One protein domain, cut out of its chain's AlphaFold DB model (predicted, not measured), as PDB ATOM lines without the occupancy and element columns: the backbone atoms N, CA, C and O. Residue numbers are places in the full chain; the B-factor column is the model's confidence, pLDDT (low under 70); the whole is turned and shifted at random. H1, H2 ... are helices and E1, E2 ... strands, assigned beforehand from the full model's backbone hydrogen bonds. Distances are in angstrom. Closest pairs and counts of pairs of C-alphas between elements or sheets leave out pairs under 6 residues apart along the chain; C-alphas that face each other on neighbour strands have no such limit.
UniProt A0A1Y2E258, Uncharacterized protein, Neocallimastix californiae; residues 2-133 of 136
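Overview. This is residues 2 to 133 of the 136 residues of an uncharacterized protein of Neocallimastix californiae (UniProt A0A1Y2E258). The model has two lobes side by side: a small one, in which the strand hairpin E1 E2 has H1 and H2 near one end, and a larger one, in which H5 packs on the short hairpin E3 E4 and H3 crosses the long helix H6, with H4 near H6. Few contacts join the lobes, among them H1 with the first residues of H6, and residues 35 to 44 pass from one lobe to the other. The printed part has 132 residues with six named helices and four named strands, in the order H1 E1 E2 H2 H3 H4 H5 E3 E4 H6; each sheet is two antiparallel strands, and the class is mostly helix. It is compact, with a radius of gyration of the C-alphas of 15.3 A and spans of 39 by 38 by 26 A.

Arrangement. E1, residues 9 to 12, and E2, residues 19 to 22, form an antiparallel hairpin at 148 degrees, with N 20 and O 11 2.8 A apart, within hydrogen-bond range. E3, residues 103 to 105, has its closest C-alpha to E1 at Ala 103, 6.0 A from that of Tyr 9. E3 and E4, residues 110 to 112, are also an antiparallel hairpin, at 146 degrees; N 105 and O 110 are within hydrogen-bond range at 2.8 A. Residues 74 to 75 pair antiparallel with residues 110 to 111 of E4. The closest C-alphas of H5, residues 89 to 98, and E3 are those of Ile 97 and Ala 103, 5.7 A apart. H3, residues 45 to 57, is close to H5 but not clearly touching, with C-alphas 54 and 92 closest at 6.6 A. With residues 51 to 56 alone, H3 touches H6, residues 116 to 133, at a steep tilt of 67 degrees, the same way; the closest C-alphas are those of Asp 52 and Ser 125, 5.2 A. H4, residues 62 to 69, is close to H6 but not clearly touching: the closest C-alphas, 69 and 119, are 6.6 A apart. H6 touches H1, residues 3 to 6, with residues 116 to 117 alone, the closest C-alphas being 5 and 116 at 4.8 A. H2, residues 25 to 34, is close to H1 but not clearly touching, with C-alphas 6 and 27 closest at 6.5 A, and is apart from H6. Every O i to N i+4 pair is within hydrogen-bond range in H2, H3, H4 and H5, and 13 of 14 in H6; H1 is too short for such a pair.

Along the chain. E1 is 10.0 A long and E2 9.4 A. H1 begins at C-alpha 3, (71.731, -23.226, 27.252). H2 is 14.2 A long, H3 18.3 A, H4 10.4 A and H5 14.5 A. H6, 26.4 A, ends at C-alpha 133, (86.690, -55.880, 24.019).

Size, cuts and confidence. The C-alphas farthest apart are those of Asn 15 and Lys 133, 51.4 A. The printed part has no cut. The H4 to H5 link, residues 70 to 88, is long. Mean pLDDT of the printed part is 84.0; under 70 are residue 43 and residues 57 to 61, 80 to 87 and 128 to 133.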
ATOM      1  N   ILE A   2      70.996 -23.155  23.064       88.38
ATOM      2  CA  ILE A   2      72.396 -22.866  23.477       88.38
ATOM      3  C   ILE A   2      72.638 -23.244  24.942       88.38
ATOM      4  O   ILE A   2      73.634 -23.890  25.256       88.38
ATOM      5  N   LYS A   3      71.685 -22.896  25.821       89.81
ATOM      6  CA  LYS A   3      71.731 -23.226  27.252       89.81
ATOM      7  C   LYS A   3      72.007 -24.711  27.474       89.81
ATOM      8  O   LYS A   3      73.044 -25.032  28.019       89.81
ATOM      9  N   ASP A   4      71.182 -25.594  26.915       87.69
ATOM     10  CA  ASP A   4      71.312 -27.052  27.088       87.69
ATOM     11  C   ASP A   4      72.645 -27.651  26.613       87.69
ATOM     12  O   ASP A   4      72.974 -28.783  26.972       87.69
ATOM     13  N   TRP A   5      73.358 -26.954  25.727       93.38
ATOM     14  CA  TRP A   5      74.624 -27.426  25.178       93.38
ATOM     15  C   TRP A   5      75.827 -26.928  25.962       93.38
ATOM     16  O   TRP A   5      76.750 -27.710  26.155       93.38
ATOM     17  N   TYR A   6      75.797 -25.681  26.435       93.31
ATOM     18  CA  TYR A   6      76.997 -25.002  26.928       93.31
ATOM     19  C   TYR A   6      76.899 -24.478  28.364       93.31
ATOM     20  O   TYR A   6      77.896 -23.958  28.859       93.31
ATOM     21  N   ASN A   7      75.741 -24.577  29.033       90.94
ATOM     22  CA  ASN A   7      75.619 -24.275  30.468       90.94
ATOM     23  C   ASN A   7      76.085 -25.469  31.324       90.94
ATOM     24  O   ASN A   7      76.783 -26.338  30.818       90.94
ATOM     25  N   GLY A   8      75.736 -25.525  32.610       83.25
ATOM     26  CA  GLY A   8      75.853 -26.761  33.400       83.25
ATOM     27  C   GLY A   8      76.682 -26.649  34.670       83.25
ATOM     28  O   GLY A   8      76.548 -27.485  35.561       83.25
ATOM     29  N   TYR A   9      77.477 -25.590  34.781       85.88
ATOM     30  CA  TYR A   9      78.153 -25.213  36.014       85.88
ATOM     31  C   TYR A   9      77.324 -24.160  36.741       85.88
ATOM     32  O   TYR A   9      76.731 -23.285  36.108       85.88
ATOM     33  N   LEU A  10      77.278 -24.248  38.067       87.31
ATOM     34  CA  LEU A  10      76.511 -23.336  38.906       87.31
ATOM     35  C   LEU A  10      77.453 -22.586  39.834       87.31
ATOM     36  O   LEU A  10      78.213 -23.183  40.592       87.31
ATOM     37  N   PHE A  11      77.372 -21.262  39.788       86.81
ATOM     38  CA  PHE A  11      78.019 -20.400  40.762       86.81
ATOM     39  C   PHE A  11      76.962 -19.849  41.713       86.81
ATOM     40  O   PHE A  11      76.015 -19.199  41.278       86.81
ATOM     41  N   THR A  12      77.121 -20.102  43.012       88.06
ATOM     42  CA  THR A  12      76.262 -19.506  44.043       88.06
ATOM     43  C   THR A  12      76.995 -18.341  44.690       88.06
ATOM     44  O   THR A  12      78.030 -18.532  45.332       88.06
ATOM     45  N   ASN A  13      76.454 -17.133  44.549       87.81
ATOM     46  CA  ASN A  13      76.982 -15.969  45.245       87.81
ATOM     47  C   ASN A  13      76.673 -16.082  46.746       87.81
ATOM     48  O   ASN A  13      75.534 -16.297  47.154       87.81
ATOM     49  N   ARG A  14      77.701 -15.939  47.586       86.44
ATOM     50  CA  ARG A  14      77.576 -16.086  49.043       86.44
ATOM     51  C   ARG A  14      76.779 -14.955  49.694       86.44
ATOM     52  O   ARG A  14      76.157 -15.192  50.724       86.44
ATOM     53  N   ASN A  15      76.783 -13.761  49.102       92.12
ATOM     54  CA  ASN A  15      76.181 -12.573  49.709       92.12
ATOM     55  C   ASN A  15      74.652 -12.565  49.574       92.12
ATOM     56  O   ASN A  15      73.951 -12.260  50.532       92.12
ATOM     57  N   ASP A  16      74.138 -12.914  48.392       93.25
ATOM     58  CA  ASP A  16      72.706 -12.860  48.058       93.25
ATOM     59  C   ASP A  16      72.079 -14.250  47.836       93.25
ATOM     60  O   ASP A  16      70.877 -14.352  47.592       93.25
ATOM     61  N   ARG A  17      72.877 -15.327  47.929       88.31
ATOM     62  CA  ARG A  17      72.492 -16.726  47.653       88.31
ATOM     63  C   ARG A  17      71.951 -16.960  46.240       88.31
ATOM     64  O   ARG A  17      71.321 -17.989  45.992       88.31
ATOM     65  N   LYS A  18      72.193 -16.039  45.307       91.75
ATOM     66  CA  LYS A  18      71.728 -16.163  43.928       91.75
ATOM     67  C   LYS A  18      72.610 -17.135  43.152       91.75
ATOM     68  O   LYS A  18      73.838 -17.100  43.251       91.75
ATOM     69  N   GLU A  19      71.961 -17.989  42.370       89.69
ATOM     70  CA  GLU A  19      72.612 -18.953  41.487       89.69
ATOM     71  C   GLU A  19      72.762 -18.375  40.076       89.69
ATOM     72  O   GLU A  19      71.852 -17.736  39.539       89.69
ATOM     73  N   TYR A  20      73.926 -18.612  39.481       90.00
ATOM     74  CA  TYR A  20      74.284 -18.170  38.143       90.00
ATOM     75  C   TYR A  20      74.709 -19.378  37.309       90.00
ATOM     76  O   TYR A  20      75.621 -20.116  37.691       90.00
ATOM     77  N   ASP A  21      74.054 -19.558  36.159       89.56
ATOM     78  CA  ASP A  21      74.500 -20.492  35.127       89.56
ATOM     79  C   ASP A  21      75.844 -20.010  34.571       89.56
ATOM     80  O   ASP A  21      75.938 -18.933  33.976       89.56
ATOM     81  N   ILE A  22      76.875 -20.830  34.720       90.62
ATOM     82  CA  ILE A  22      78.178 -20.592  34.116       90.62
ATOM     83  C   ILE A  22      78.242 -21.358  32.796       90.62
ATOM     84  O   ILE A  22      78.055 -22.577  32.737       90.62
ATOM     85  N   PHE A  23      78.484 -20.608  31.723       91.88
ATOM     86  CA  PHE A  23      78.599 -21.129  30.368       91.88
ATOM     87  C   PHE A  23      80.060 -21.351  29.990       91.88
ATOM     88  O   PHE A  23      80.937 -20.570  30.364       91.88
ATOM     89  N   ILE A  24      80.312 -22.357  29.155       90.50
ATOM     90  CA  ILE A  24      81.618 -22.546  28.522       90.50
ATOM     91  C   ILE A  24      81.784 -21.465  27.449       90.50
ATOM     92  O   ILE A  24      81.276 -21.581  26.331       90.50
ATOM     93  N   ALA A  25      82.485 -20.385  27.806       91.69
ATOM     94  CA  ALA A  25      82.625 -19.200  26.962       91.69
ATOM     95  C   ALA A  25      83.174 -19.535  25.568       91.69
ATOM     96  O   ALA A  25      82.666 -19.032  24.567       91.69
ATOM     97  N   TYR A  26      84.164 -20.430  25.494       92.25
ATOM     98  CA  TYR A  26      84.728 -20.872  24.222       92.25
ATOM     99  C   TYR A  26      83.666 -21.504  23.316       92.25
ATOM    100  O   TYR A  26      83.516 -21.071  22.175       92.25
ATOM    101  N   SER A  27      82.882 -22.456  23.826       94.06
ATOM    102  CA  SER A  27      81.838 -23.136  23.055       94.06
ATOM    103  C   SER A  27      80.750 -22.177  22.576       94.06
ATOM    104  O   SER A  27      80.319 -22.259  21.428       94.06
ATOM    105  N   VAL A  28      80.358 -21.205  23.409       94.88
ATOM    106  CA  VAL A  28      79.409 -20.150  23.012       94.88
ATOM    107  C   VAL A  28      79.982 -19.287  21.884       94.88
ATOM    108  O   VAL A  28      79.302 -19.047  20.886       94.88
ATOM    109  N   ILE A  29      81.240 -18.852  22.004       95.31
ATOM    110  CA  ILE A  29      81.918 -18.058  20.970       95.31
ATOM    111  C   ILE A  29      82.015 -18.845  19.662       95.31
ATOM    112  O   ILE A  29      81.729 -18.293  18.599       95.31
ATOM    113  N   GLN A  30      82.400 -20.122  19.722       95.94
ATOM    114  CA  GLN A  30      82.479 -20.971  18.538       95.94
ATOM    115  C   GLN A  30      81.112 -21.134  17.889       95.94
ATOM    116  O   GLN A  30      81.001 -20.908  16.691       95.94
ATOM    117  N   ALA A  31      80.064 -21.407  18.666       95.56
ATOM    118  CA  ALA A  31      78.721 -21.565  18.124       95.56
ATOM    119  C   ALA A  31      78.208 -20.310  17.402       95.56
ATOM    120  O   ALA A  31      77.536 -20.412  16.376       95.56
ATOM    121  N   ILE A  32      78.555 -19.119  17.903       96.00
ATOM    122  CA  ILE A  32      78.242 -17.846  17.240       96.00
ATOM    123  C   ILE A  32      79.063 -17.689  15.953       96.00
ATOM    124  O   ILE A  32      78.500 -17.368  14.905       96.00
ATOM    125  N   LYS A  33      80.379 -17.938  16.005       96.81
ATOM    126  CA  LYS A  33      81.287 -17.800  14.851       96.81
ATOM    127  C   LYS A  33      80.930 -18.747  13.707       96.81
ATOM    128  O   LYS A  33      80.919 -18.337  12.550       96.81
ATOM    129  N   THR A  34      80.632 -20.000  14.028       96.12
ATOM    130  CA  THR A  34      80.281 -21.049  13.062       96.12
ATOM    131  C   THR A  34      78.806 -21.016  12.672       96.12
ATOM    132  O   THR A  34      78.416 -21.694  11.722       96.12
ATOM    133  N   LYS A  35      77.979 -20.262  13.414       95.56
ATOM    134  CA  LYS A  35      76.511 -20.283  13.339       95.56
ATOM    135  C   LYS A  35      75.933 -21.694  13.527       95.56
ATOM    136  O   LYS A  35      74.882 -22.017  12.974       95.56
ATOM    137  N   LYS A  36      76.618 -22.547  14.297       95.06
ATOM    138  CA  LYS A  36      76.272 -23.957  14.500       95.06
ATOM    139  C   LYS A  36      76.422 -24.337  15.967       95.06
ATOM    140  O   LYS A  36      77.443 -24.068  16.581       95.06
ATOM    141  N   ILE A  37      75.426 -25.026  16.517       93.94
ATOM    142  CA  ILE A  37      75.571 -25.681  17.820       93.94
ATOM    143  C   ILE A  37      76.218 -27.047  17.594       93.94
ATOM    144  O   ILE A  37      75.646 -27.905  16.924       93.94
ATOM    145  N   ASP A  38      77.414 -27.223  18.139       93.00
ATOM    146  CA  ASP A  38      78.190 -28.460  18.087       93.00
ATOM    147  C   ASP A  38      79.048 -28.612  19.354       93.00
ATOM    148  O   ASP A  38      79.016 -27.760  20.243       93.00
ATOM    149  N   ASN A  39      79.805 -29.700  19.441       91.12
ATOM    150  CA  ASN A  39      80.761 -29.936  20.511       91.12
ATOM    151  C   ASN A  39      82.098 -29.250  20.211       91.12
ATOM    152  O   ASN A  39      82.833 -29.656  19.310       91.12
ATOM    153  N   TYR A  40      82.394 -28.226  20.999       91.62
ATOM    154  CA  TYR A  40      83.597 -27.409  20.962       91.62
ATOM    155  C   TYR A  40      84.498 -27.653  22.176       91.62
ATOM    156  O   TYR A  40      85.435 -26.884  22.397       91.62
ATOM    157  N   TRP A  41      84.242 -28.710  22.956       88.00
ATOM    158  CA  TRP A  41      85.045 -29.048  24.124       88.00
ATOM    159  C   TRP A  41      86.499 -29.316  23.726       88.00
ATOM    160  O   TRP A  41      86.819 -30.322  23.081       88.00
ATOM    161  N   ILE A  42      87.385 -28.401  24.118       77.00
ATOM    162  CA  ILE A  42      88.825 -28.541  23.919       77.00
ATOM    163  C   ILE A  42      89.350 -29.524  24.963       77.00
ATOM    164  O   ILE A  42      89.046 -29.409  26.146       77.00
ATOM    165  N   LYS A  43      90.160 -30.484  24.519       68.94
ATOM    166  CA  LYS A  43      90.831 -31.457  25.383       68.94
ATOM    167  C   LYS A  43      92.324 -31.469  25.090       68.94
ATOM    168  O   LYS A  43      92.719 -31.282  23.938       68.94
ATOM    169  N   THR A  44      93.127 -31.773  26.100       74.50
ATOM    170  CA  THR A  44      94.485 -32.271  25.872       74.50
ATOM    171  C   THR A  44      94.449 -33.781  25.613       74.50
ATOM    172  O   THR A  44      93.439 -34.454  25.857       74.50
ATOM    173  N   GLU A  45      95.538 -34.335  25.083       72.56
ATOM    174  CA  GLU A  45      95.667 -35.782  24.890       72.56
ATOM    175  C   GLU A  45      95.650 -36.532  26.233       72.56
ATOM    176  O   GLU A  45      94.955 -37.540  26.365       72.56
ATOM    177  N   SER A  46      96.308 -35.989  27.261       74.88
ATOM    178  CA  SER A  46      96.344 -36.558  28.612       74.88
ATOM    179  C   SER A  46      94.968 -36.599  29.276       74.88
ATOM    180  O   SER A  46      94.567 -37.649  29.782       74.88
ATOM    181  N   ASP A  47      94.194 -35.510  29.200       79.25
ATOM    182  CA  ASP A  47      92.833 -35.473  29.760       79.25
ATOM    183  C   ASP A  47      91.937 -36.493  29.068       79.25
ATOM    184  O   ASP A  47      91.008 -37.053  29.654       79.25
ATOM    185  N   ALA A  48      92.200 -36.713  27.777       75.50
ATOM    186  CA  ALA A  48      91.405 -37.616  26.988       75.50
ATOM    187  C   ALA A  48      91.606 -39.072  27.395       75.50
ATOM    188  O   ALA A  48      90.620 -39.795  27.541       75.50
ATOM    189  N   VAL A  49      92.867 -39.454  27.593       80.81
ATOM    190  CA  VAL A  49      93.266 -40.772  28.080       80.81
ATOM    191  C   VAL A  49      92.740 -41.002  29.492       80.81
ATOM    192  O   VAL A  49      92.209 -42.077  29.763       80.81
ATOM    193  N   PHE A  50      92.820 -39.999  30.371       82.00
ATOM    194  CA  PHE A  50      92.329 -40.124  31.742       82.00
ATOM    195  C   PHE A  50      90.812 -40.325  31.803       82.00
ATOM    196  O   PHE A  50      90.343 -41.244  32.472       82.00
ATOM    197  N   LEU A  51      90.029 -39.541  31.051       84.81
ATOM    198  CA  LEU A  51      88.581 -39.758  30.984       84.81
ATOM    199  C   LEU A  51      88.251 -41.173  30.495       84.81
ATOM    200  O   LEU A  51      87.384 -41.837  31.057       84.81
ATOM    201  N   ASP A  52      88.938 -41.634  29.451       82.81
ATOM    202  CA  ASP A  52      88.713 -42.963  28.894       82.81
ATOM    203  C   ASP A  52      89.111 -44.063  29.900       82.81
ATOM    204  O   ASP A  52      88.412 -45.072  30.002       82.81
ATOM    205  N   TYR A  53      90.182 -43.856  30.677       81.94
ATOM    206  CA  TYR A  53      90.576 -44.720  31.791       81.94
ATOM    207  C   TYR A  53      89.473 -44.786  32.851       81.94
ATOM    208  O   TYR A  53      89.026 -45.883  33.174       81.94
ATOM    209  N   VAL A  54      89.000 -43.641  33.355       79.00
ATOM    210  CA  VAL A  54      87.977 -43.604  34.410       79.00
ATOM    211  C   VAL A  54      86.691 -44.252  33.907       79.00
ATOM    212  O   VAL A  54      86.226 -45.219  34.497       79.00
ATOM    213  N   VAL A  55      86.171 -43.839  32.746       80.50
ATOM    214  CA  VAL A  55      84.939 -44.411  32.162       80.50
ATOM    215  C   VAL A  55      85.043 -45.927  31.944       80.50
ATOM    216  O   VAL A  55      84.039 -46.627  32.050       80.50
ATOM    217  N   LYS A  56      86.238 -46.451  31.645       75.31
ATOM    218  CA  LYS A  56      86.473 -47.892  31.468       75.31
ATOM    219  C   LYS A  56      86.624 -48.646  32.792       75.31
ATOM    220  O   LYS A  56      86.227 -49.809  32.861       75.31
ATOM    221  N   ASN A  57      87.262 -48.031  33.785       69.88
ATOM    222  CA  ASN A  57      87.640 -48.675  35.044       69.88
ATOM    223  C   ASN A  57      86.642 -48.462  36.179       69.88
ATOM    224  O   ASN A  57      86.792 -49.107  37.211       69.88
ATOM    225  N   LEU A  58      85.568 -47.707  35.948       69.50
ATOM    226  CA  LEU A  58      84.300 -47.814  36.683       69.50
ATOM    227  C   LEU A  58      83.629 -49.191  36.395       69.50
ATOM    228  O   LEU A  58      82.476 -49.290  35.970       69.50
ATOM    229  N   LYS A  59      84.388 -50.293  36.519       50.62
ATOM    230  CA  LYS A  59      83.925 -51.678  36.347       50.62
ATOM    231  C   LYS A  59      83.092 -52.065  37.567       50.62
ATOM    232  O   LYS A  59      83.595 -52.024  38.680       50.62
ATOM    233  N   GLY A  60      81.853 -52.499  37.335       61.12
ATOM    234  CA  GLY A  60      80.865 -52.748  38.395       61.12
ATOM    235  C   GLY A  60      79.932 -51.560  38.651       61.12
ATOM    236  O   GLY A  60      78.993 -51.684  39.423       61.12
ATOM    237  N   GLU A  61      80.145 -50.443  37.949       68.81
ATOM    238  CA  GLU A  61      79.451 -49.165  38.156       68.81
ATOM    239  C   GLU A  61      78.818 -48.662  36.844       68.81
ATOM    240  O   GLU A  61      78.664 -47.466  36.587       68.81
ATOM    241  N   GLU A  62      78.435 -49.597  35.965       74.19
ATOM    242  CA  GLU A  62      77.730 -49.273  34.718       74.19
ATOM    243  C   GLU A  62      76.413 -48.534  34.988       74.19
ATOM    244  O   GLU A  62      76.010 -47.683  34.188       74.19
ATOM    245  N   GLU A  63      75.783 -48.832  36.127       81.56
ATOM    246  CA  GLU A  63      74.586 -48.165  36.637       81.56
ATOM    247  C   GLU A  63      74.862 -46.706  37.015       81.56
ATOM    248  O   GLU A  63      74.071 -45.842  36.642       81.56
ATOM    249  N   ASP A  64      76.006 -46.397  37.635       86.62
ATOM    250  CA  ASP A  64      76.395 -45.025  37.996       86.62
ATOM    251  C   ASP A  64      76.631 -44.177  36.740       86.62
ATOM    252  O   ASP A  64      76.099 -43.071  36.606       86.62
ATOM    253  N   ILE A  65      77.363 -44.705  35.751       84.31
ATOM    254  CA  ILE A  65      77.536 -44.006  34.467       84.31
ATOM    255  C   ILE A  65      76.184 -43.851  33.762       84.31
ATOM    256  O   ILE A  65      75.906 -42.791  33.199       84.31
ATOM    257  N   ALA A  66      75.334 -44.882  33.758       86.62
ATOM    258  CA  ALA A  66      74.007 -44.803  33.151       86.62
ATOM    259  C   ALA A  66      73.125 -43.754  33.847       86.62
ATOM    260  O   ALA A  66      72.459 -42.970  33.166       86.62
ATOM    261  N   LEU A  67      73.173 -43.689  35.177       90.81
ATOM    262  CA  LEU A  67      72.498 -42.690  35.999       90.81
ATOM    263  C   LEU A  67      72.949 -41.282  35.605       90.81
ATOM    264  O   LEU A  67      72.115 -40.450  35.240       90.81
ATOM    265  N   LEU A  68      74.260 -41.033  35.583       91.44
ATOM    266  CA  LEU A  68      74.836 -39.748  35.179       91.44
ATOM    267  C   LEU A  68      74.450 -39.381  33.735       91.44
ATOM    268  O   LEU A  68      74.029 -38.255  33.454       91.44
ATOM    269  N   MET A  69      74.498 -40.346  32.810       90.75
ATOM    270  CA  MET A  69      74.068 -40.166  31.418       90.75
ATOM    271  C   MET A  69      72.576 -39.824  31.303       90.75
ATOM    272  O   MET A  69      72.189 -39.088  30.388       90.75
ATOM    273  N   ASN A  70      71.745 -40.275  32.240       92.00
ATOM    274  CA  ASN A  70      70.318 -39.967  32.327       92.00
ATOM    275  C   ASN A  70      70.008 -38.694  33.134       92.00
ATOM    276  O   ASN A  70      68.865 -38.489  33.533       92.00
ATOM    277  N   LYS A  71      70.996 -37.798  33.298       89.88
ATOM    278  CA  LYS A  71      70.899 -36.550  34.083       89.88
ATOM    279  C   LYS A  71      70.678 -36.774  35.585       89.88
ATOM    280  O   LYS A  71      70.260 -35.850  36.281       89.88
ATOM    281  N   GLY A  72      70.942 -37.983  36.075       92.19
ATOM    282  CA  GLY A  72      70.983 -38.268  37.500       92.19
ATOM    283  C   GLY A  72      72.187 -37.613  38.177       92.19
ATOM    284  O   GLY A  72      73.077 -37.063  37.522       92.19
ATOM    285  N   LYS A  73      72.191 -37.688  39.507       93.81
ATOM    286  CA  LYS A  73      73.275 -37.224  40.372       93.81
ATOM    287  C   LYS A  73      73.799 -38.403  41.182       93.81
ATOM    288  O   LYS A  73      73.000 -39.230  41.613       93.81
ATOM    289  N   LEU A  74      75.107 -38.454  41.398       92.56
ATOM    290  CA  LEU A  74      75.755 -39.478  42.212       92.56
ATOM    291  C   LEU A  74      76.393 -38.822  43.434       92.56
ATOM    292  O   LEU A  74      77.215 -37.925  43.264       92.56
ATOM    293  N   LYS A  75      76.018 -39.254  44.640       92.62
ATOM    294  CA  LYS A  75      76.629 -38.757  45.877       92.62
ATOM    295  C   LYS A  75      78.070 -39.264  45.987       92.62
ATOM    296  O   LYS A  75      78.293 -40.450  45.757       92.62
ATOM    297  N   ILE A  76      79.007 -38.381  46.331       90.00
ATOM    298  CA  ILE A  76      80.432 -38.709  46.490       90.00
ATOM    299  C   ILE A  76      81.028 -37.999  47.708       90.00
ATOM    300  O   ILE A  76      80.545 -36.938  48.115       90.00
ATOM    301  N   ASN A  77      82.116 -38.542  48.242       87.31
ATOM    302  CA  ASN A  77      82.954 -37.898  49.238       87.31
ATOM    303  C   ASN A  77      84.180 -37.234  48.581       87.31
ATOM    304  O   ASN A  77      85.134 -37.902  48.189       87.31
ATOM    305  N   ILE A  78      84.178 -35.901  48.477       83.19
ATOM    306  CA  ILE A  78      85.302 -35.151  47.881       83.19
ATOM    307  C   ILE A  78      86.512 -35.018  48.822       83.19
ATOM    308  O   ILE A  78      87.610 -34.710  48.360       83.19
ATOM    309  N   ASP A  79      86.334 -35.274  50.123       78.19
ATOM    310  CA  ASP A  79      87.392 -35.156  51.135       78.19
ATOM    311  C   ASP A  79      88.327 -36.382  51.151       78.19
ATOM    312  O   ASP A  79      89.379 -36.375  51.791       78.19
ATOM    313  N   GLU A  80      87.971 -37.440  50.414       62.19
ATOM    314  CA  GLU A  80      88.759 -38.666  50.267       62.19
ATOM    315  C   GLU A  80      89.863 -38.582  49.206       62.19
ATOM    316  O   GLU A  80      90.553 -39.578  48.968       62.19
ATOM    317  N   TYR A  81      90.090 -37.413  48.592       57.88
ATOM    318  CA  TYR A  81      91.219 -37.229  47.682       57.88
ATOM    319  C   TYR A  81      92.555 -37.391  48.431       57.88
ATOM    320  O   TYR A  81      93.109 -36.464  49.022       57.88
ATOM    321  N   ARG A  82      93.087 -38.610  48.391       55.03
ATOM    322  CA  ARG A  82      94.491 -38.937  48.638       55.03
ATOM    323  C   ARG A  82      95.145 -39.072  47.267       55.03
ATOM    324  O   ARG A  82      94.488 -39.494  46.324       55.03
ATOM    325  N   ASN A  83      96.425 -38.732  47.141       54.50
ATOM    326  CA  ASN A  83      97.177 -38.767  45.873       54.50
ATOM    327  C   ASN A  83      97.253 -40.155  45.174       54.50
ATOM    328  O   ASN A  83      97.967 -40.292  44.183       54.50
ATOM    329  N   ASP A  84      96.502 -41.159  45.631       58.50
ATOM    330  CA  ASP A  84      96.357 -42.483  45.028       58.50
ATOM    331  C   ASP A  84      95.178 -42.486  44.042       58.50
ATOM    332  O   ASP A  84      94.096 -43.032  44.267       58.50
ATOM    333  N   VAL A  85      95.416 -41.816  42.917       58.94
ATOM    334  CA  VAL A  85      94.483 -41.496  41.824       58.94
ATOM    335  C   VAL A  85      94.016 -42.729  41.029       58.94
ATOM    336  O   VAL A  85      93.809 -42.632  39.839       58.94
ATOM    337  N   TYR A  86      93.875 -43.926  41.603       60.28
ATOM    338  CA  TYR A  86      93.548 -45.118  40.795       60.28
ATOM    339  C   TYR A  86      92.724 -46.200  41.507       60.28
ATOM    340  O   TYR A  86      92.269 -47.129  40.843       60.28
ATOM    341  N   GLU A  87      92.465 -46.072  42.814       67.19
ATOM    342  CA  GLU A  87      91.795 -47.128  43.599       67.19
ATOM    343  C   GLU A  87      90.446 -46.708  44.203       67.19
ATOM    344  O   GLU A  87      89.641 -47.564  44.562       67.19
ATOM    345  N   ASN A  88      90.162 -45.403  44.273       78.62
ATOM    346  CA  ASN A  88      88.933 -44.869  44.859       78.62
ATOM    347  C   ASN A  88      88.063 -44.186  43.786       78.62
ATOM    348  O   ASN A  88      88.505 -43.252  43.107       78.62
ATOM    349  N   LYS A  89      86.810 -44.639  43.653       83.44
ATOM    350  CA  LYS A  89      85.791 -44.044  42.775       83.44
ATOM    351  C   LYS A  89      85.640 -42.546  43.012       83.44
ATOM    352  O   LYS A  89      85.664 -41.769  42.058       83.44
ATOM    353  N   ASP A  90      85.525 -42.136  44.268       86.81
ATOM    354  CA  ASP A  90      85.260 -40.751  44.634       86.81
ATOM    355  C   ASP A  90      86.462 -39.858  44.307       86.81
ATOM    356  O   ASP A  90      86.279 -38.745  43.812       86.81
ATOM    357  N   ALA A  91      87.692 -40.369  44.433       83.88
ATOM    358  CA  ALA A  91      88.897 -39.666  43.985       83.88
ATOM    359  C   ALA A  91      88.924 -39.481  42.454       83.88
ATOM    360  O   ALA A  91      89.186 -38.380  41.963       83.88
ATOM    361  N   ASN A  92      88.581 -40.525  41.690       85.38
ATOM    362  CA  ASN A  92      88.499 -40.454  40.227       85.38
ATOM    363  C   ASN A  92      87.429 -39.457  39.761       85.38
ATOM    364  O   ASN A  92      87.680 -38.636  38.874       85.38
ATOM    365  N   LEU A  93      86.241 -39.495  40.371       88.56
ATOM    366  CA  LEU A  93      85.157 -38.557  40.078       88.56
ATOM    367  C   LEU A  93      85.528 -37.124  40.481       88.56
ATOM    368  O   LEU A  93      85.224 -36.192  39.738       88.56
ATOM    369  N   THR A  94      86.252 -36.946  41.588       88.94
ATOM    370  CA  THR A  94      86.770 -35.642  42.031       88.94
ATOM    371  C   THR A  94      87.750 -35.047  41.019       88.94
ATOM    372  O   THR A  94      87.643 -33.872  40.672       88.94
ATOM    373  N   ILE A  95      88.644 -35.848  40.433       87.44
ATOM    374  CA  ILE A  95      89.525 -35.356  39.362       87.44
ATOM    375  C   ILE A  95      88.727 -34.968  38.118       87.44
ATOM    376  O   ILE A  95      89.013 -33.942  37.499       87.44
ATOM    377  N   LEU A  96      87.696 -35.734  37.755       89.31
ATOM    378  CA  LEU A  96      86.826 -35.357  36.642       89.31
ATOM    379  C   LEU A  96      86.085 -34.036  36.900       89.31
ATOM    380  O   LEU A  96      85.821 -33.313  35.938       89.31
ATOM    381  N   ILE A  97      85.808 -33.674  38.157       90.50
ATOM    382  CA  ILE A  97      85.319 -32.331  38.509       90.50
ATOM    383  C   ILE A  97      86.394 -31.280  38.201       90.50
ATOM    384  O   ILE A  97      86.110 -30.301  37.514       90.50
ATOM    385  N   HIS A  98      87.638 -31.488  38.647       87.19
ATOM    386  CA  HIS A  98      88.744 -30.548  38.413       87.19
ATOM    387  C   HIS A  98      89.066 -30.339  36.928       87.19
ATOM    388  O   HIS A  98      89.379 -29.224  36.518       87.19
ATOM    389  N   LEU A  99      88.939 -31.389  36.117       87.88
ATOM    390  CA  LEU A  99      89.141 -31.335  34.667       87.88
ATOM    391  C   LEU A  99      87.942 -30.751  33.899       87.88
ATOM    392  O   LEU A  99      88.018 -30.577  32.684       87.88
ATOM    393  N   GLY A 100      86.819 -30.474  34.569       88.62
ATOM    394  CA  GLY A 100      85.606 -29.972  33.921       88.62
ATOM    395  C   GLY A 100      84.834 -31.034  33.123       88.62
ATOM    396  O   GLY A 100      84.096 -30.714  32.192       88.62
ATOM    397  N   TYR A 101      84.983 -32.313  33.465       90.94
ATOM    398  CA  TYR A 101      84.151 -33.395  32.928       90.94
ATOM    399  C   TYR A 101      82.936 -33.710  33.806       90.94
ATOM    400  O   TYR A 101      82.008 -34.376  33.351       90.94
ATOM    401  N   LEU A 102      82.906 -33.238  35.048       92.75
ATOM    402  CA  LEU A 102      81.745 -33.324  35.928       92.75
ATOM    403  C   LEU A 102      81.540 -31.990  36.643       92.75
ATOM    404  O   LEU A 102      82.482 -31.233  36.866       92.75
ATOM    405  N   ALA A 103      80.297 -31.707  37.006       93.25
ATOM    406  CA  ALA A 103      79.964 -30.624  37.917       93.25
ATOM    407  C   ALA A 103      79.585 -31.197  39.283       93.25
ATOM    408  O   ALA A 103      79.043 -32.300  39.372       93.25
ATOM    409  N   TYR A 104      79.873 -30.433  40.333       92.44
ATOM    410  CA  TYR A 104      79.598 -30.791  41.719       92.44
ATOM    411  C   TYR A 104      78.521 -29.878  42.297       92.44
ATOM    412  O   TYR A 104      78.600 -28.655  42.187       92.44
ATOM    413  N   ASP A 105      77.522 -30.482  42.925       91.00
ATOM    414  CA  ASP A 105      76.514 -29.798  43.716       91.00
ATOM    415  C   ASP A 105      76.853 -29.960  45.198       91.00
ATOM    416  O   ASP A 105      76.653 -31.025  45.779       91.00
ATOM    417  N   SER A 106      77.335 -28.883  45.818       87.00
ATOM    418  CA  SER A 106      77.736 -28.885  47.225       87.00
ATOM    419  C   SER A 106      76.573 -29.001  48.208       87.00
ATOM    420  O   SER A 106      76.806 -29.321  49.367       87.00
ATOM    421  N   LYS A 107      75.324 -28.762  47.785       87.44
ATOM    422  CA  LYS A 107      74.151 -28.925  48.661       87.44
ATOM    423  C   LYS A 107      73.762 -30.391  48.806       87.44
ATOM    424  O   LYS A 107      73.309 -30.800  49.868       87.44
ATOM    425  N   SER A 108      73.889 -31.155  47.722       91.62
ATOM    426  CA  SER A 108      73.586 -32.592  47.702       91.62
ATOM    427  C   SER A 108      74.830 -33.477  47.786       91.62
ATOM    428  O   SER A 108      74.700 -34.700  47.776       91.62
ATOM    429  N   GLU A 109      76.018 -32.870  47.849       92.38
ATOM    430  CA  GLU A 109      77.323 -33.540  47.829       92.38
ATOM    431  C   GLU A 109      77.435 -34.534  46.666       92.38
ATOM    432  O   GLU A 109      77.889 -35.666  46.816       92.38
ATOM    433  N   SER A 110      76.931 -34.135  45.498       93.62
ATOM    434  CA  SER A 110      76.750 -35.044  44.371       93.62
ATOM    435  C   SER A 110      77.342 -34.507  43.077       93.62
ATOM    436  O   SER A 110      77.309 -33.305  42.811       93.62
ATOM    437  N   VAL A 111      77.824 -35.411  42.227       93.88
ATOM    438  CA  VAL A 111      78.315 -35.103  40.881       93.88
ATOM    439  C   VAL A 111      77.274 -35.365  39.807       93.88
ATOM    440  O   VAL A 111      76.410 -36.231  39.948       93.88
ATOM    441  N   TYR A 112      77.372 -34.615  38.712       94.44
ATOM    442  CA  TYR A 112      76.528 -34.771  37.532       94.44
ATOM    443  C   TYR A 112      77.247 -34.341  36.252       94.44
ATOM    444  O   TYR A 112      78.240 -33.613  36.279       94.44
ATOM    445  N   ILE A 113      76.722 -34.776  35.104       94.81
ATOM    446  CA  ILE A 113      77.207 -34.321  33.798       94.81
ATOM    447  C   ILE A 113      76.647 -32.917  33.530       94.81
ATOM    448  O   ILE A 113      75.424 -32.774  33.443       94.81
ATOM    449  N   PRO A 114      77.498 -31.888  33.353       93.50
ATOM    450  CA  PRO A 114      77.041 -30.501  33.306       93.50
ATOM    451  C   PRO A 114      76.195 -30.198  32.066       93.50
ATOM    452  O   PRO A 114      75.191 -29.497  32.159       93.50
ATOM    453  N   ASN A 115      76.569 -30.727  30.897       93.81
ATOM    454  CA  ASN A 115      75.918 -30.379  29.636       93.81
ATOM    455  C   ASN A 115      76.078 -31.424  28.532       93.81
ATOM    456  O   ASN A 115      76.682 -32.485  28.713       93.81
ATOM    457  N   LYS A 116      75.508 -31.122  27.359       93.69
ATOM    458  CA  LYS A 116      75.534 -32.022  26.202       93.69
ATOM    459  C   LYS A 116      76.922 -32.216  25.595       93.69
ATOM    460  O   LYS A 116      77.159 -33.308  25.084       93.69
ATOM    461  N   GLU A 117      77.824 -31.233  25.656       92.62
ATOM    462  CA  GLU A 117      79.193 -31.410  25.147       92.62
ATOM    463  C   GLU A 117      79.909 -32.517  25.912       92.62
ATOM    464  O   GLU A 117      80.421 -33.478  25.325       92.62
ATOM    465  N   ILE A 118      79.854 -32.425  27.238       92.81
ATOM    466  CA  ILE A 118      80.477 -33.399  28.121       92.81
ATOM    467  C   ILE A 118      79.761 -34.748  28.045       92.81
ATOM    468  O   ILE A 118      80.413 -35.786  27.926       92.81
ATOM    469  N   LYS A 119      78.422 -34.756  27.990       93.31
ATOM    470  CA  LYS A 119      77.643 -35.989  27.792       93.31
ATOM    471  C   LYS A 119      78.059 -36.728  26.521       93.31
ATOM    472  O   LYS A 119      78.247 -37.944  26.540       93.31
ATOM    473  N   GLN A 120      78.212 -36.011  25.409       92.00
ATOM    474  CA  GLN A 120      78.642 -36.612  24.149       92.00
ATOM    475  C   GLN A 120      80.085 -37.123  24.239       92.00
ATOM    476  O   GLN A 120      80.404 -38.172  23.676       92.00
ATOM    477  N   ARG A 121      80.957 -36.417  24.964       89.25
ATOM    478  CA  ARG A 121      82.342 -36.833  25.184       89.25
ATOM    479  C   ARG A 121      82.438 -38.130  25.994       89.25
ATOM    480  O   ARG A 121      83.141 -39.038  25.553       89.25
ATOM    481  N   ILE A 122      81.692 -38.247  27.094       89.50
ATOM    482  CA  ILE A 122      81.605 -39.467  27.917       89.50
ATOM    483  C   ILE A 122      81.007 -40.625  27.106       89.50
ATOM    484  O   ILE A 122      81.522 -41.743  27.131       89.50
ATOM    485  N   TRP A 123      79.964 -40.357  26.311       89.06
ATOM    486  CA  TRP A 123      79.387 -41.362  25.418       89.06
ATOM    487  C   TRP A 123      80.419 -41.919  24.425       89.06
ATOM    488  O   TRP A 123      80.517 -43.136  24.267       89.06
ATOM    489  N   ARG A 124      81.234 -41.052  23.803       87.06
ATOM    490  CA  ARG A 124      82.317 -41.472  22.892       87.06
ATOM    491  C   ARG A 124      83.366 -42.333  23.604       87.06
ATOM    492  O   ARG A 124      83.770 -43.351  23.046       87.06
ATOM    493  N   SER A 125      83.759 -41.975  24.830       84.44
ATOM    494  CA  SER A 125      84.679 -42.780  25.653       84.44
ATOM    495  C   SER A 125      84.152 -44.195  25.885       84.44
ATOM    496  O   SER A 125      84.888 -45.167  25.709       84.44
ATOM    497  N   LYS A 126      82.853 -44.332  26.195       79.88
ATOM    498  CA  LYS A 126      82.213 -45.641  26.396       79.88
ATOM    499  C   LYS A 126      82.270 -46.512  25.134       79.88
ATOM    500  O   LYS A 126      82.586 -47.693  25.229       79.88
ATOM    501  N   GLN A 127      82.025 -45.939  23.951       77.19
ATOM    502  CA  GLN A 127      82.090 -46.679  22.680       77.19
ATOM    503  C   GLN A 127      83.508 -47.187  22.367       77.19
ATOM    504  O   GLN A 127      83.681 -48.334  21.958       77.19
ATOM    505  N   ILE A 128      84.539 -46.369  22.613       69.69
ATOM    506  CA  ILE A 128      85.946 -46.775  22.441       69.69
ATOM    507  C   ILE A 128      86.304 -47.923  23.396       69.69
ATOM    508  O   ILE A 128      86.979 -48.875  22.997       69.69
ATOM    509  N   GLY A 129      85.828 -47.857  24.643       60.88
ATOM    510  CA  GLY A 129      86.010 -48.918  25.635       60.88
ATOM    511  C   GLY A 129      85.372 -50.253  25.229       60.88
ATOM    512  O   GLY A 129      85.977 -51.300  25.453       60.88
ATOM    513  N   LEU A 130      84.196 -50.221  24.587       55.66
ATOM    514  CA  LEU A 130      83.486 -51.411  24.093       55.66
ATOM    515  C   LEU A 130      84.172 -52.042  22.869       55.66
ATOM    516  O   LEU A 130      84.306 -53.263  22.809       55.66
ATOM    517  N   ASN A 131      84.684 -51.235  21.935       51.56
ATOM    518  CA  ASN A 131      85.336 -51.739  20.718       51.56
ATOM    519  C   ASN A 131      86.694 -52.416  20.974       51.56
ATOM    520  O   ASN A 131      87.124 -53.245  20.177       51.56
ATOM    521  N   LYS A 132      87.360 -52.130  22.101       48.34
ATOM    522  CA  LYS A 132      88.586 -52.842  22.510       48.34
ATOM    523  C   LYS A 132      88.324 -54.197  23.187       48.34
ATOM    524  O   LYS A 132      89.279 -54.890  23.512       48.34
ATOM    525  N   LYS A 133      87.060 -54.589  23.404       41.22
ATOM    526  CA  LYS A 133      86.690 -55.880  24.019       41.22
ATOM    527  C   LYS A 133      86.704 -57.060  23.024       41.22
ATOM    528  O   LYS A 133      86.509 -58.189  23.449       41.22
TER     529      LYS A 133